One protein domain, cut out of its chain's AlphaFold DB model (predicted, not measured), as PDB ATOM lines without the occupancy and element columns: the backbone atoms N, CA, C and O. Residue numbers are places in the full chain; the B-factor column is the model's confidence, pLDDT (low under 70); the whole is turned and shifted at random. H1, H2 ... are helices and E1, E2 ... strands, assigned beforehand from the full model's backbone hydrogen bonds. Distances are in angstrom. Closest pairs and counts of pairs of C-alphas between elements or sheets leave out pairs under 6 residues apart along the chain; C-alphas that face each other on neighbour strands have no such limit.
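This is residues 7 to 14 and 25 to 102 of the 102 residues of an uncharacterized protein of Sphingomonas abaci (UniProt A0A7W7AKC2). A twisted sheet has helices H1 and H2 over one face; longer H3 folds back from H2. E1 E2 E3 form a meander, each strand the antiparallel neighbour of the one before. 86 residues are printed, ordered H1 E1 E2 E3 H2 H3: mixed, compact, radius of gyration of the C-alphas 13.0 A, spans 34 by 32 by 27 A.

H1 is residues 7 to 11, E1 25 to 33, E2 52 to 60, E3 63 to 69, H2 71 to 79, H3 87 to 100, 20.1 A long. C-alpha 7 is at (-40.104, -1.265, 49.749), C-alpha 100 at (-60.763, -15.815, 32.097).

Hairpin E1 and E2 has N 27 and O 57 within hydrogen-bond range, 2.8 A. Every helix O i to N i+4 pair is too. H2 touches H1, closest C-alphas 78 and 10, 3.8 A. H3 touches H2 with residues 87 to 90 alone, closest C-alphas 87 and 76, 5.2 A: a helical hairpin.

The cut, residues 15 to 24, spans 13.3 A; link E1 to E2 is long; no printed residue is under pLDDT 70.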
ATOM      1  N   GLU A   7     -40.095  -2.068  50.976       94.25
ATOM      2  CA  GLU A   7     -40.104  -1.265  49.749       94.25
ATOM      3  C   GLU A   7     -38.746  -1.248  49.040       94.25
ATOM      4  O   GLU A   7     -38.696  -1.370  47.821       94.25
ATOM      5  N   ALA A   8     -37.647  -1.133  49.793       92.88
ATOM      6  CA  ALA A   8     -36.301  -1.184  49.219       92.88
ATOM      7  C   ALA A   8     -35.971  -2.600  48.736       92.88
ATOM      8  O   ALA A   8     -35.432  -2.777  47.651       92.88
ATOM      9  N   ASP A   9     -36.369  -3.599  49.523       93.56
ATOM     10  CA  ASP A   9     -36.214  -5.010  49.182       93.56
ATOM     11  C   ASP A   9     -36.993  -5.388  47.915       93.56
ATOM     12  O   ASP A   9     -36.501  -6.194  47.133       93.56
ATOM     13  N   CYS A  10     -38.176  -4.795  47.710       95.69
ATOM     14  CA  CYS A  10     -38.989  -4.938  46.503       95.69
ATOM     15  C   CYS A  10     -38.347  -4.262  45.288       95.69
ATOM     16  O   CYS A  10     -38.439  -4.806  44.199       95.69
ATOM     17  N   LEU A  11     -37.743  -3.079  45.447       95.38
ATOM     18  CA  LEU A  11     -37.064  -2.378  44.345       95.38
ATOM     19  C   LEU A  11     -35.746  -3.048  43.944       95.38
ATOM     20  O   LEU A  11     -35.289  -2.871  42.824       95.38
ATOM     21  N   ALA A  12     -35.131  -3.798  44.858       93.12
ATOM     22  CA  ALA A  12     -33.931  -4.579  44.577       93.12
ATOM     23  C   ALA A  12     -34.213  -5.863  43.779       93.12
ATOM     24  O   ALA A  12     -33.268  -6.487  43.306       93.12
ATOM     25  N   ASP A  13     -35.478  -6.272  43.675       92.94
ATOM     26  CA  ASP A  13     -35.905  -7.392  42.838       92.94
ATOM     27  C   ASP A  13     -36.033  -6.934  41.379       92.94
ATOM     28  O   ASP A  13     -36.585  -5.859  41.115       92.94
ATOM     29  N   ASP A  14     -35.540  -7.734  40.439       91.56
ATOM     30  CA  ASP A  14     -35.714  -7.499  39.004       91.56
ATOM     31  C   ASP A  14     -36.922  -8.315  38.506       91.56
ATOM     32  O   ASP A  14     -36.831  -9.542  38.402       91.56
ATOM     33  N   VAL A  25     -34.710   0.720  28.340       89.38
ATOM     34  CA  VAL A  25     -34.067   1.553  29.359       89.38
ATOM     35  C   VAL A  25     -35.092   1.949  30.411       89.38
ATOM     36  O   VAL A  25     -36.062   2.654  30.112       89.38
ATOM     37  N   ALA A  26     -34.842   1.561  31.662       92.00
ATOM     38  CA  ALA A  26     -35.624   2.009  32.809       92.00
ATOM     39  C   ALA A  26     -35.513   3.533  32.982       92.00
ATOM     40  O   ALA A  26     -34.454   4.075  33.298       92.00
ATOM     41  N   LEU A  27     -36.630   4.237  32.787       95.19
ATOM     42  CA  LEU A  27     -36.731   5.683  32.992       95.19
ATOM     43  C   LEU A  27     -37.095   6.027  34.433       95.19
ATOM     44  O   LEU A  27     -36.668   7.053  34.966       95.19
ATOM     45  N   SER A  28     -37.923   5.197  35.066       96.50
ATOM     46  CA  SER A  28     -38.231   5.337  36.485       96.50
ATOM     47  C   SER A  28     -38.656   4.016  37.090       96.50
ATOM     48  O   SER A  28     -39.517   3.351  36.526       96.50
ATOM     49  N   ASP A  29     -38.158   3.723  38.284       97.12
ATOM     50  CA  ASP A  29     -38.616   2.619  39.117       97.12
ATOM     51  C   ASP A  29     -38.837   3.129  40.539       97.12
ATOM     52  O   ASP A  29     -37.939   3.719  41.151       97.12
ATOM     53  N   LYS A  30     -40.067   3.019  41.043       96.38
ATOM     54  CA  LYS A  30     -40.432   3.641  42.318       96.38
ATOM     55  C   LYS A  30     -41.617   2.987  43.002       96.38
ATOM     56  O   LYS A  30     -42.561   2.501  42.379       96.38
ATOM     57  N   MET A  31     -41.616   3.126  44.324       96.81
ATOM     58  CA  MET A  31     -42.756   2.807  45.171       96.81
ATOM     59  C   MET A  31     -43.688   4.015  45.306       96.81
ATOM     60  O   MET A  31     -43.289   5.090  45.762       96.81
ATOM     61  N   VAL A  32     -44.959   3.837  44.954       96.00
ATOM     62  CA  VAL A  32     -45.990   4.884  44.972       96.00
ATOM     63  C   VAL A  32     -47.184   4.468  45.822       96.00
ATOM     64  O   VAL A  32     -47.494   3.286  45.957       96.00
ATOM     65  N   THR A  33     -47.900   5.452  46.368       96.62
ATOM     66  CA  THR A  33     -49.232   5.214  46.936       96.62
ATOM     67  C   THR A  33     -50.227   5.304  45.798       96.62
ATOM     68  O   THR A  33     -50.295   6.325  45.109       96.62
ATOM     69  N   ASN A  34     -50.975   4.232  45.574       94.75
ATOM     70  CA  ASN A  34     -51.922   4.181  44.482       94.75
ATOM     71  C   ASN A  34     -53.119   5.106  44.740       94.75
ATOM     72  O   ASN A  34     -53.708   5.075  45.816       94.75
ATOM     73  N   ARG A  35     -53.486   5.926  43.751       91.94
ATOM     74  CA  ARG A  35     -54.620   6.864  43.846       91.94
ATOM     75  C   ARG A  35     -55.768   6.522  42.896       91.94
ATOM     76  O   ARG A  35     -56.907   6.809  43.227       91.94
ATOM     77  N   GLY A  36     -55.464   5.940  41.734       82.81
ATOM     78  CA  GLY A  36     -56.408   5.814  40.615       82.81
ATOM     79  C   GLY A  36     -56.792   4.384  40.236       82.81
ATOM     80  O   GLY A  36     -57.495   4.202  39.250       82.81
ATOM     81  N   GLY A  37     -56.333   3.369  40.971       81.69
ATOM     82  CA  GLY A  37     -56.577   1.974  40.600       81.69
ATOM     83  C   GLY A  37     -55.491   1.401  39.677       81.69
ATOM     84  O   GLY A  37     -54.312   1.734  39.812       81.69
ATOM     85  N   GLY A  38     -55.879   0.528  38.749       92.56
ATOM     86  CA  GLY A  38     -55.004  -0.080  37.739       92.56
ATOM     87  C   GLY A  38     -54.888  -1.596  37.876       92.56
ATOM     88  O   GLY A  38     -55.337  -2.178  38.861       92.56
ATOM     89  N   THR A  39     -54.263  -2.232  36.893       97.00
ATOM     90  CA  THR A  39     -54.107  -3.691  36.846       97.00
ATOM     91  C   THR A  39     -52.668  -4.070  37.159       97.00
ATOM     92  O   THR A  39     -51.730  -3.451  36.664       97.00
ATOM     93  N   CYS A  40     -52.482  -5.067  38.019       97.94
ATOM     94  CA  CYS A  40     -51.163  -5.597  38.331       97.94
ATOM     95  C   CYS A  40     -50.615  -6.408  37.152       97.94
ATOM     96  O   CYS A  40     -51.279  -7.321  36.671       97.94
ATOM     97  N   HIS A  41     -49.375  -6.138  36.759       97.44
ATOM     98  CA  HIS A  41     -48.682  -6.827  35.680       97.44
ATOM     99  C   HIS A  41     -48.513  -8.334  35.965       97.44
ATOM    100  O   HIS A  41     -48.937  -9.164  35.161       97.44
ATOM    101  N   THR A  42     -48.035  -8.708  37.159       97.19
ATOM    102  CA  THR A  42     -47.865 -10.121  37.553       97.19
ATOM    103  C   THR A  42     -49.187 -10.874  37.671       97.19
ATOM    104  O   THR A  42     -49.395 -11.862  36.979       97.19
ATOM    105  N   CYS A  43     -50.101 -10.434  38.542       98.00
ATOM    106  CA  CYS A  43     -51.270 -11.243  38.909       98.00
ATOM    107  C   CYS A  43     -52.569 -10.863  38.188       98.00
ATOM    108  O   CYS A  43     -53.627 -11.372  38.568       98.00
ATOM    109  N   ALA A  44     -52.528  -9.899  37.261       97.88
ATOM    110  CA  ALA A  44     -53.686  -9.337  36.555       97.88
ATOM    111  C   ALA A  44     -54.841  -8.854  37.464       97.88
ATOM    112  O   ALA A  44     -55.969  -8.676  37.020       97.88
ATOM    113  N   GLY A  45     -54.580  -8.675  38.762       96.38
ATOM    114  CA  GLY A  45     -55.565  -8.240  39.748       96.38
ATOM    115  C   GLY A  45     -55.615  -6.725  39.904       96.38
ATOM    116  O   GLY A  45     -54.703  -6.029  39.446       96.38
ATOM    117  N   PRO A  46     -56.635  -6.208  40.607       96.00
ATOM    118  CA  PRO A  46     -56.737  -4.786  40.869       96.00
ATOM    119  C   PRO A  46     -55.593  -4.309  41.767       96.00
ATOM    120  O   PRO A  46     -55.189  -4.952  42.738       96.00
ATOM    121  N   CYS A  47     -55.077  -3.140  41.431       96.88
ATOM    122  CA  CYS A  47     -54.274  -2.308  42.298       96.88
ATOM    123  C   CYS A  47     -55.232  -1.405  43.066       96.88
ATOM    124  O   CYS A  47     -55.782  -0.476  42.486       96.88
ATOM    125  N   GLU A  48     -55.453  -1.668  44.347       95.69
ATOM    126  CA  GLU A  48     -56.437  -0.925  45.138       95.69
ATOM    127  C   GLU A  48     -55.948   0.501  45.465       95.69
ATOM    128  O   GLU A  48     -54.744   0.722  45.635       95.69
ATOM    129  N   PRO A  49     -56.825   1.519  45.507       96.25
ATOM    130  CA  PRO A  49     -56.460   2.843  46.005       96.25
ATOM    131  C   PRO A  49     -55.990   2.794  47.467       96.25
ATOM    132  O   PRO A  49     -56.508   2.035  48.277       96.25
ATOM    133  N   GLY A  50     -55.002   3.616  47.819       95.69
ATOM    134  CA  GLY A  50     -54.418   3.676  49.163       95.69
ATOM    135  C   GLY A  50     -53.310   2.653  49.433       95.69
ATOM    136  O   GLY A  50     -52.533   2.849  50.368       95.69
ATOM    137  N   THR A  51     -53.154   1.614  48.604       95.62
ATOM    138  CA  THR A  51     -52.081   0.623  48.780       95.62
ATOM    139  C   THR A  51     -50.744   1.101  48.214       95.62
ATOM    140  O   THR A  51     -50.672   2.005  47.374       95.62
ATOM    141  N   ARG A  52     -49.655   0.475  48.675       96.56
ATOM    142  CA  ARG A  52     -48.300   0.706  48.162       96.56
ATOM    143  C   ARG A  52     -48.014  -0.202  46.973       96.56
ATOM    144  O   ARG A  52     -48.116  -1.419  47.085       96.56
ATOM    145  N   ASN A  53     -47.627   0.398  45.857       97.19
ATOM    146  CA  ASN A  53     -47.406  -0.284  44.589       97.19
ATOM    147  C   ASN A  53     -46.016   0.044  44.051       97.19
ATOM    148  O   ASN A  53     -45.544   1.164  44.242       97.19
ATOM    149  N   ARG A  54     -45.416  -0.889  43.313       97.38
ATOM    150  CA  ARG A  54     -44.262  -0.598  42.455       97.38
ATOM    151  C   ARG A  54     -44.765  -0.147  41.091       97.38
ATOM    152  O   ARG A  54     -45.755  -0.694  40.592       97.38
ATOM    153  N   VAL A  55     -44.117   0.860  40.523       97.38
ATOM    154  CA  VAL A  55     -44.346   1.320  39.154       97.38
ATOM    155  C   VAL A  55     -42.997   1.466  38.473       97.38
ATOM    156  O   VAL A  55     -42.156   2.222  38.963       97.38
ATOM    157  N   LEU A  56     -42.842   0.762  37.357       97.12
ATOM    158  CA  LEU A  56     -41.670   0.789  36.493       97.12
ATOM    159  C   LEU A  56     -42.104   1.339  35.140       97.12
ATOM    160  O   LEU A  56     -43.102   0.890  34.583       97.12
ATOM    161  N   THR A  57     -41.387   2.337  34.645       96.44
ATOM    162  CA  THR A  57     -41.575   2.882  33.305       96.44
ATOM    163  C   THR A  57     -40.288   2.681  32.536       96.44
ATOM    164  O   THR A  57     -39.231   3.145  32.971       96.44
ATOM    165  N   GLU A  58     -40.405   2.037  31.387       94.75
ATOM    166  CA  GLU A  58     -39.305   1.710  30.493       94.75
ATOM    167  C   GLU A  58     -39.541   2.345  29.128       94.75
ATOM    168  O   GLU A  58     -40.674   2.633  28.730       94.75
ATOM    169  N   ARG A  59     -38.443   2.608  28.423       93.38
ATOM    170  CA  ARG A  59     -38.453   3.011  27.023       93.38
ATOM    171  C   ARG A  59     -37.824   1.902  26.195       93.38
ATOM    172  O   ARG A  59     -36.624   1.681  26.331       93.38
ATOM    173  N   GLY A  60     -38.623   1.280  25.339       88.81
ATOM    174  CA  GLY A  60     -38.158   0.399  24.271       88.81
ATOM    175  C   GLY A  60     -38.255   1.079  22.904       88.81
ATOM    176  O   GLY A  60     -38.556   2.277  22.805       88.81
ATOM    177  N   ASP A  61     -38.036   0.301  21.847       86.31
ATOM    178  CA  ASP A  61     -38.138   0.769  20.459       86.31
ATOM    179  C   ASP A  61     -39.574   1.166  20.081       86.31
ATOM    180  O   ASP A  61     -39.787   2.172  19.400       86.31
ATOM    181  N   ASP A  62     -40.565   0.445  20.611       85.81
ATOM    182  CA  ASP A  62     -41.993   0.688  20.366       85.81
ATOM    183  C   ASP A  62     -42.570   1.855  21.193       85.81
ATOM    184  O   ASP A  62     -43.738   2.227  21.046       85.81
ATOM    185  N   GLY A  63     -41.755   2.476  22.054       89.69
ATOM    186  CA  GLY A  63     -42.124   3.649  22.840       89.69
ATOM    187  C   GLY A  63     -42.026   3.443  24.349       89.69
ATOM    188  O   GLY A  63     -41.102   2.808  24.852       89.69
ATOM    189  N   LEU A  64     -42.936   4.085  25.087       94.31
ATOM    190  CA  LEU A  64     -42.964   4.050  26.549       94.31
ATOM    191  C   LEU A  64     -43.940   2.991  27.042       94.31
ATOM    192  O   LEU A  64     -45.137   3.083  26.762       94.31
ATOM    193  N   GLU A  65     -43.453   2.074  27.869       93.38
ATOM    194  CA  GLU A  65     -44.289   1.121  28.589       93.38
ATOM    195  C   GLU A  65     -44.246   1.403  30.092       93.38
ATOM    196  O   GLU A  65     -43.259   1.898  30.639       93.38
ATOM    197  N   THR A  66     -45.364   1.182  30.782       95.12
ATOM    198  CA  THR A  66     -45.446   1.357  32.234       95.12
ATOM    199  C   THR A  66     -46.107   0.157  32.881       95.12
ATOM    200  O   THR A  66     -47.294  -0.108  32.694       95.12
ATOM    201  N   PHE A  67     -45.341  -0.500  33.735       96.25
ATOM    202  CA  PHE A  67     -45.745  -1.645  34.520       96.25
ATOM    203  C   PHE A  67     -46.131  -1.226  35.931       96.25
ATOM    204  O   PHE A  67     -45.603  -0.272  36.514       96.25
ATOM    205  N   ARG A  68     -47.081  -1.958  36.511       97.62
ATOM    206  CA  ARG A  68     -47.564  -1.724  37.870       97.62
ATOM    207  C   ARG A  68     -47.712  -3.038  38.605       97.62
ATOM    208  O   ARG A  68     -48.306  -3.975  38.086       97.62
ATOM    209  N   TRP A  69     -47.306  -3.065  39.867       98.12
ATOM    210  CA  TRP A  69     -47.539  -4.205  40.747       98.12
ATOM    211  C   TRP A  69     -48.352  -3.800  41.969       98.12
ATOM    212  O   TRP A  69     -48.097  -2.774  42.600       98.12
ATOM    213  N   CYS A  70     -49.369  -4.601  42.290       97.88
ATOM    214  CA  CYS A  70     -50.156  -4.432  43.509       97.88
ATOM    215  C   CYS A  70     -49.330  -4.812  44.747       97.88
ATOM    216  O   CYS A  70     -48.424  -5.642  44.655       97.88
ATOM    217  N   GLN A  71     -49.717  -4.299  45.917       96.81
ATOM    218  CA  GLN A  71     -48.993  -4.511  47.173       96.81
ATOM    219  C   GLN A  71     -48.645  -5.981  47.489       96.81
ATOM    220  O   GLN A  71     -47.492  -6.231  47.835       96.81
ATOM    221  N   PRO A  72     -49.539  -6.979  47.316       96.94
ATOM    222  CA  PRO A  72     -49.170  -8.375  47.572       96.94
ATOM    223  C   PRO A  72     -48.068  -8.906  46.647       96.94
ATOM    224  O   PRO A  72     -47.250  -9.715  47.068       96.94
ATOM    225  N   CYS A  73     -48.025  -8.449  45.390       97.88
ATOM    226  CA  CYS A  73     -46.929  -8.791  44.480       97.88
ATOM    227  C   CYS A  73     -45.637  -8.079  44.887       97.88
ATOM    228  O   CYS A  73     -44.583  -8.692  44.828       97.88
ATOM    229  N   CYS A  74     -45.709  -6.841  45.378       97.25
ATOM    230  CA  CYS A  74     -44.536  -6.155  45.919       97.25
ATOM    231  C   CYS A  74     -43.974  -6.838  47.176       97.25
ATOM    232  O   CYS A  74     -42.762  -6.918  47.343       97.25
ATOM    233  N   PHE A  75     -44.830  -7.383  48.044       95.88
ATOM    234  CA  PHE A  75     -44.367  -8.213  49.160       95.88
ATOM    235  C   PHE A  75     -43.707  -9.506  48.686       95.88
ATOM    236  O   PHE A  75     -42.696  -9.900  49.259       95.88
ATOM    237  N   ALA A  76     -44.253 -10.145  47.647       96.12
ATOM    238  CA  ALA A  76     -43.656 -11.338  47.055       96.12
ATOM    239  C   ALA A  76     -42.258 -11.049  46.477       96.12
ATOM    240  O   ALA A  76     -41.340 -11.817  46.749       96.12
ATOM    241  N   MET A  77     -42.091  -9.922  45.772       95.81
ATOM    242  CA  MET A  77     -40.791  -9.440  45.278       95.81
ATOM    243  C   MET A  77     -39.809  -9.173  46.426       95.81
ATOM    244  O   MET A  77     -38.683  -9.647  46.414       95.81
ATOM    245  N   ALA A  78     -40.245  -8.482  47.487       95.56
ATOM    246  CA  ALA A  78     -39.374  -8.126  48.612       95.56
ATOM    247  C   ALA A  78     -38.716  -9.335  49.305       95.56
ATOM    248  O   ALA A  78     -37.659  -9.206  49.929       95.56
ATOM    249  N   VAL A  79     -39.344 -10.508  49.221       93.44
ATOM    250  CA  VAL A  79     -38.845 -11.741  49.837       93.44
ATOM    251  C   VAL A  79     -38.340 -12.766  48.823       93.44
ATOM    252  O   VAL A  79     -37.873 -13.823  49.250       93.44
ATOM    253  N   TYR A  80     -38.420 -12.469  47.523       87.19
ATOM    254  CA  TYR A  80     -37.944 -13.350  46.460       87.19
ATOM    255  C   TYR A  80     -36.448 -13.645  46.647       87.19
ATOM    256  O   TYR A  80     -35.696 -12.776  47.086       87.19
ATOM    257  N   ASP A  81     -36.058 -14.910  46.462       83.00
ATOM    258  CA  ASP A  81     -34.714 -15.468  46.735       83.00
ATOM    259  C   ASP A  81     -34.183 -15.327  48.187       83.00
ATOM    260  O   ASP A  81     -33.116 -15.818  48.547       83.00
ATOM    261  N   ARG A  82     -34.942 -14.694  49.089       85.81
ATOM    262  CA  ARG A  82     -34.549 -14.487  50.496       85.81
ATOM    263  C   ARG A  82     -35.291 -15.416  51.449       85.81
ATOM    264  O   ARG A  82     -34.758 -15.776  52.499       85.81
ATOM    265  N   ARG A  83     -36.556 -15.723  51.149       87.06
ATOM    266  CA  ARG A  83     -37.484 -16.540  51.954       87.06
ATOM    267  C   ARG A  83     -38.520 -17.194  51.034       87.06
ATOM    268  O   ARG A  83     -38.648 -16.764  49.889       87.06
ATOM    269  N   PRO A  84     -39.316 -18.167  51.520       90.88
ATOM    270  CA  PRO A  84     -40.470 -18.648  50.771       90.88
ATOM    271  C   PRO A  84     -41.351 -17.475  50.324       90.88
ATOM    272  O   PRO A  84     -41.897 -16.740  51.150       90.88
ATOM    273  N   SER A  85     -41.438 -17.288  49.011       90.75
ATOM    274  CA  SER A  85     -42.234 -16.248  48.370       90.75
ATOM    275  C   SER A  85     -43.494 -16.863  47.772       90.75
ATOM    276  O   SER A  85     -43.508 -18.024  47.374       90.75
ATOM    277  N   ILE A  86     -44.557 -16.066  47.671       93.25
ATOM    278  CA  ILE A  86     -45.765 -16.444  46.927       93.25
ATOM    279  C   ILE A  86     -45.669 -16.074  45.435       93.25
ATOM    280  O   ILE A  86     -46.678 -16.150  44.743       93.25
ATOM    281  N   GLY A  87     -44.498 -15.635  44.952       92.62
ATOM    282  CA  GLY A  87     -44.271 -15.143  43.586       92.62
ATOM    283  C   GLY A  87     -44.889 -16.036  42.508       92.62
ATOM    284  O   GLY A  87     -45.783 -15.588  41.792       92.62
ATOM    285  N   ASP A  88     -44.522 -17.316  42.477       93.19
ATOM    286  CA  ASP A  88     -45.006 -18.276  41.472       93.19
ATOM    287  C   ASP A  88     -46.529 -18.438  41.503       93.19
ATOM    288  O   ASP A  88     -47.203 -18.390  40.473       93.19
ATOM    289  N   ALA A  89     -47.113 -18.536  42.702       95.75
ATOM    290  CA  ALA A  89     -48.563 -18.605  42.868       95.75
ATOM    291  C   ALA A  89     -49.259 -17.329  42.360       95.75
ATOM    292  O   ALA A  89     -50.384 -17.376  41.857       95.75
ATOM    293  N   ARG A  90     -48.599 -16.170  42.470       96.81
ATOM    294  CA  ARG A  90     -49.105 -14.887  41.968       96.81
ATOM    295  C   ARG A  90     -49.003 -14.783  40.449       96.81
ATOM    296  O   ARG A  90     -49.928 -14.224  39.859       96.81
ATOM    297  N   PHE A  91     -47.946 -15.319  39.839       95.38
ATOM    298  CA  PHE A  91     -47.823 -15.441  38.384       95.38
ATOM    299  C   PHE A  91     -48.904 -16.366  37.818       95.38
ATOM    300  O   PHE A  91     -49.686 -15.931  36.972       95.38
ATOM    301  N   ALA A  92     -49.049 -17.574  38.371       96.81
ATOM    302  CA  ALA A  92     -50.076 -18.533  37.959       96.81
ATOM    303  C   ALA A  92     -51.498 -17.952  38.074       96.81
ATOM    304  O   ALA A  92     -52.330 -18.113  37.181       96.81
ATOM    305  N   LEU A  93     -51.777 -17.200  39.145       97.44
ATOM    306  CA  LEU A  93     -53.047 -16.485  39.302       97.44
ATOM    307  C   LEU A  93     -53.272 -15.440  38.196       97.44
ATOM    308  O   LEU A  93     -54.405 -15.243  37.752       97.44
ATOM    309  N   GLY A  94     -52.214 -14.756  37.761       97.50
ATOM    310  CA  GLY A  94     -52.277 -13.804  36.656       97.50
ATOM    311  C   GLY A  94     -52.623 -14.458  35.331       97.50
ATOM    312  O   GLY A  94     -53.486 -13.950  34.617       97.50
ATOM    313  N   GLU A  95     -52.018 -15.605  35.026       97.06
ATOM    314  CA  GLU A  95     -52.363 -16.390  33.837       97.06
ATOM    315  C   GLU A  95     -53.830 -16.827  33.852       97.06
ATOM    316  O   GLU A  95     -54.538 -16.645  32.863       97.06
ATOM    317  N   GLN A  96     -54.313 -17.342  34.988       97.31
ATOM    318  CA  GLN A  96     -55.711 -17.753  35.148       97.31
ATOM    319  C   GLN A  96     -56.677 -16.591  34.897       97.31
ATOM    320  O   GLN A  96     -57.643 -16.734  34.150       97.31
ATOM    321  N   ARG A  97     -56.404 -15.423  35.486       96.88
ATOM    322  CA  ARG A  97     -57.237 -14.224  35.323       96.88
ATOM    323  C   ARG A  97     -57.225 -13.683  33.901       96.88
ATOM    324  O   ARG A  97     -58.280 -13.309  33.406       96.88
ATOM    325  N   ARG A  98     -56.062 -13.657  33.243       95.50
ATOM    326  CA  ARG A  98     -55.950 -13.237  31.838       95.50
ATOM    327  C   ARG A  98     -56.716 -14.174  30.910       95.50
ATOM    328  O   ARG A  98     -57.446 -13.689  30.059       95.50
ATOM    329  N   ARG A  99     -56.622 -15.493  31.120       94.69
ATOM    330  CA  ARG A  99     -57.405 -16.486  30.361       94.69
ATOM    331  C   ARG A  99     -58.909 -16.341  30.577       94.69
ATOM    332  O   ARG A  99     -59.659 -16.525  29.636       94.69
ATOM    333  N   ALA A 100     -59.346 -16.017  31.793       92.44
ATOM    334  CA  ALA A 100     -60.763 -15.815  32.097       92.44
ATOM    335  C   ALA A 100     -61.341 -14.500  31.534       92.44
ATOM    336  O   ALA A 100     -62.557 -14.337  31.517       92.44
ATOM    337  N   ALA A 101     -60.484 -13.558  31.129       84.19
ATOM    338  CA  ALA A 101     -60.872 -12.265  30.567       84.19
ATOM    339  C   ALA A 101     -60.787 -12.210  29.027       84.19
ATOM    340  O   ALA A 101     -61.133 -11.175  28.458       84.19
ATOM    341  N   ALA A 102     -60.303 -13.282  28.387       74.19
ATOM    342  CA  ALA A 102     -60.219 -13.456  26.936       74.19
ATOM    343  C   ALA A 102     -61.451 -14.201  26.405       74.19
ATOM    344  O   ALA A 102     -61.909 -13.839  25.300       74.19
TER     345      ALA A 102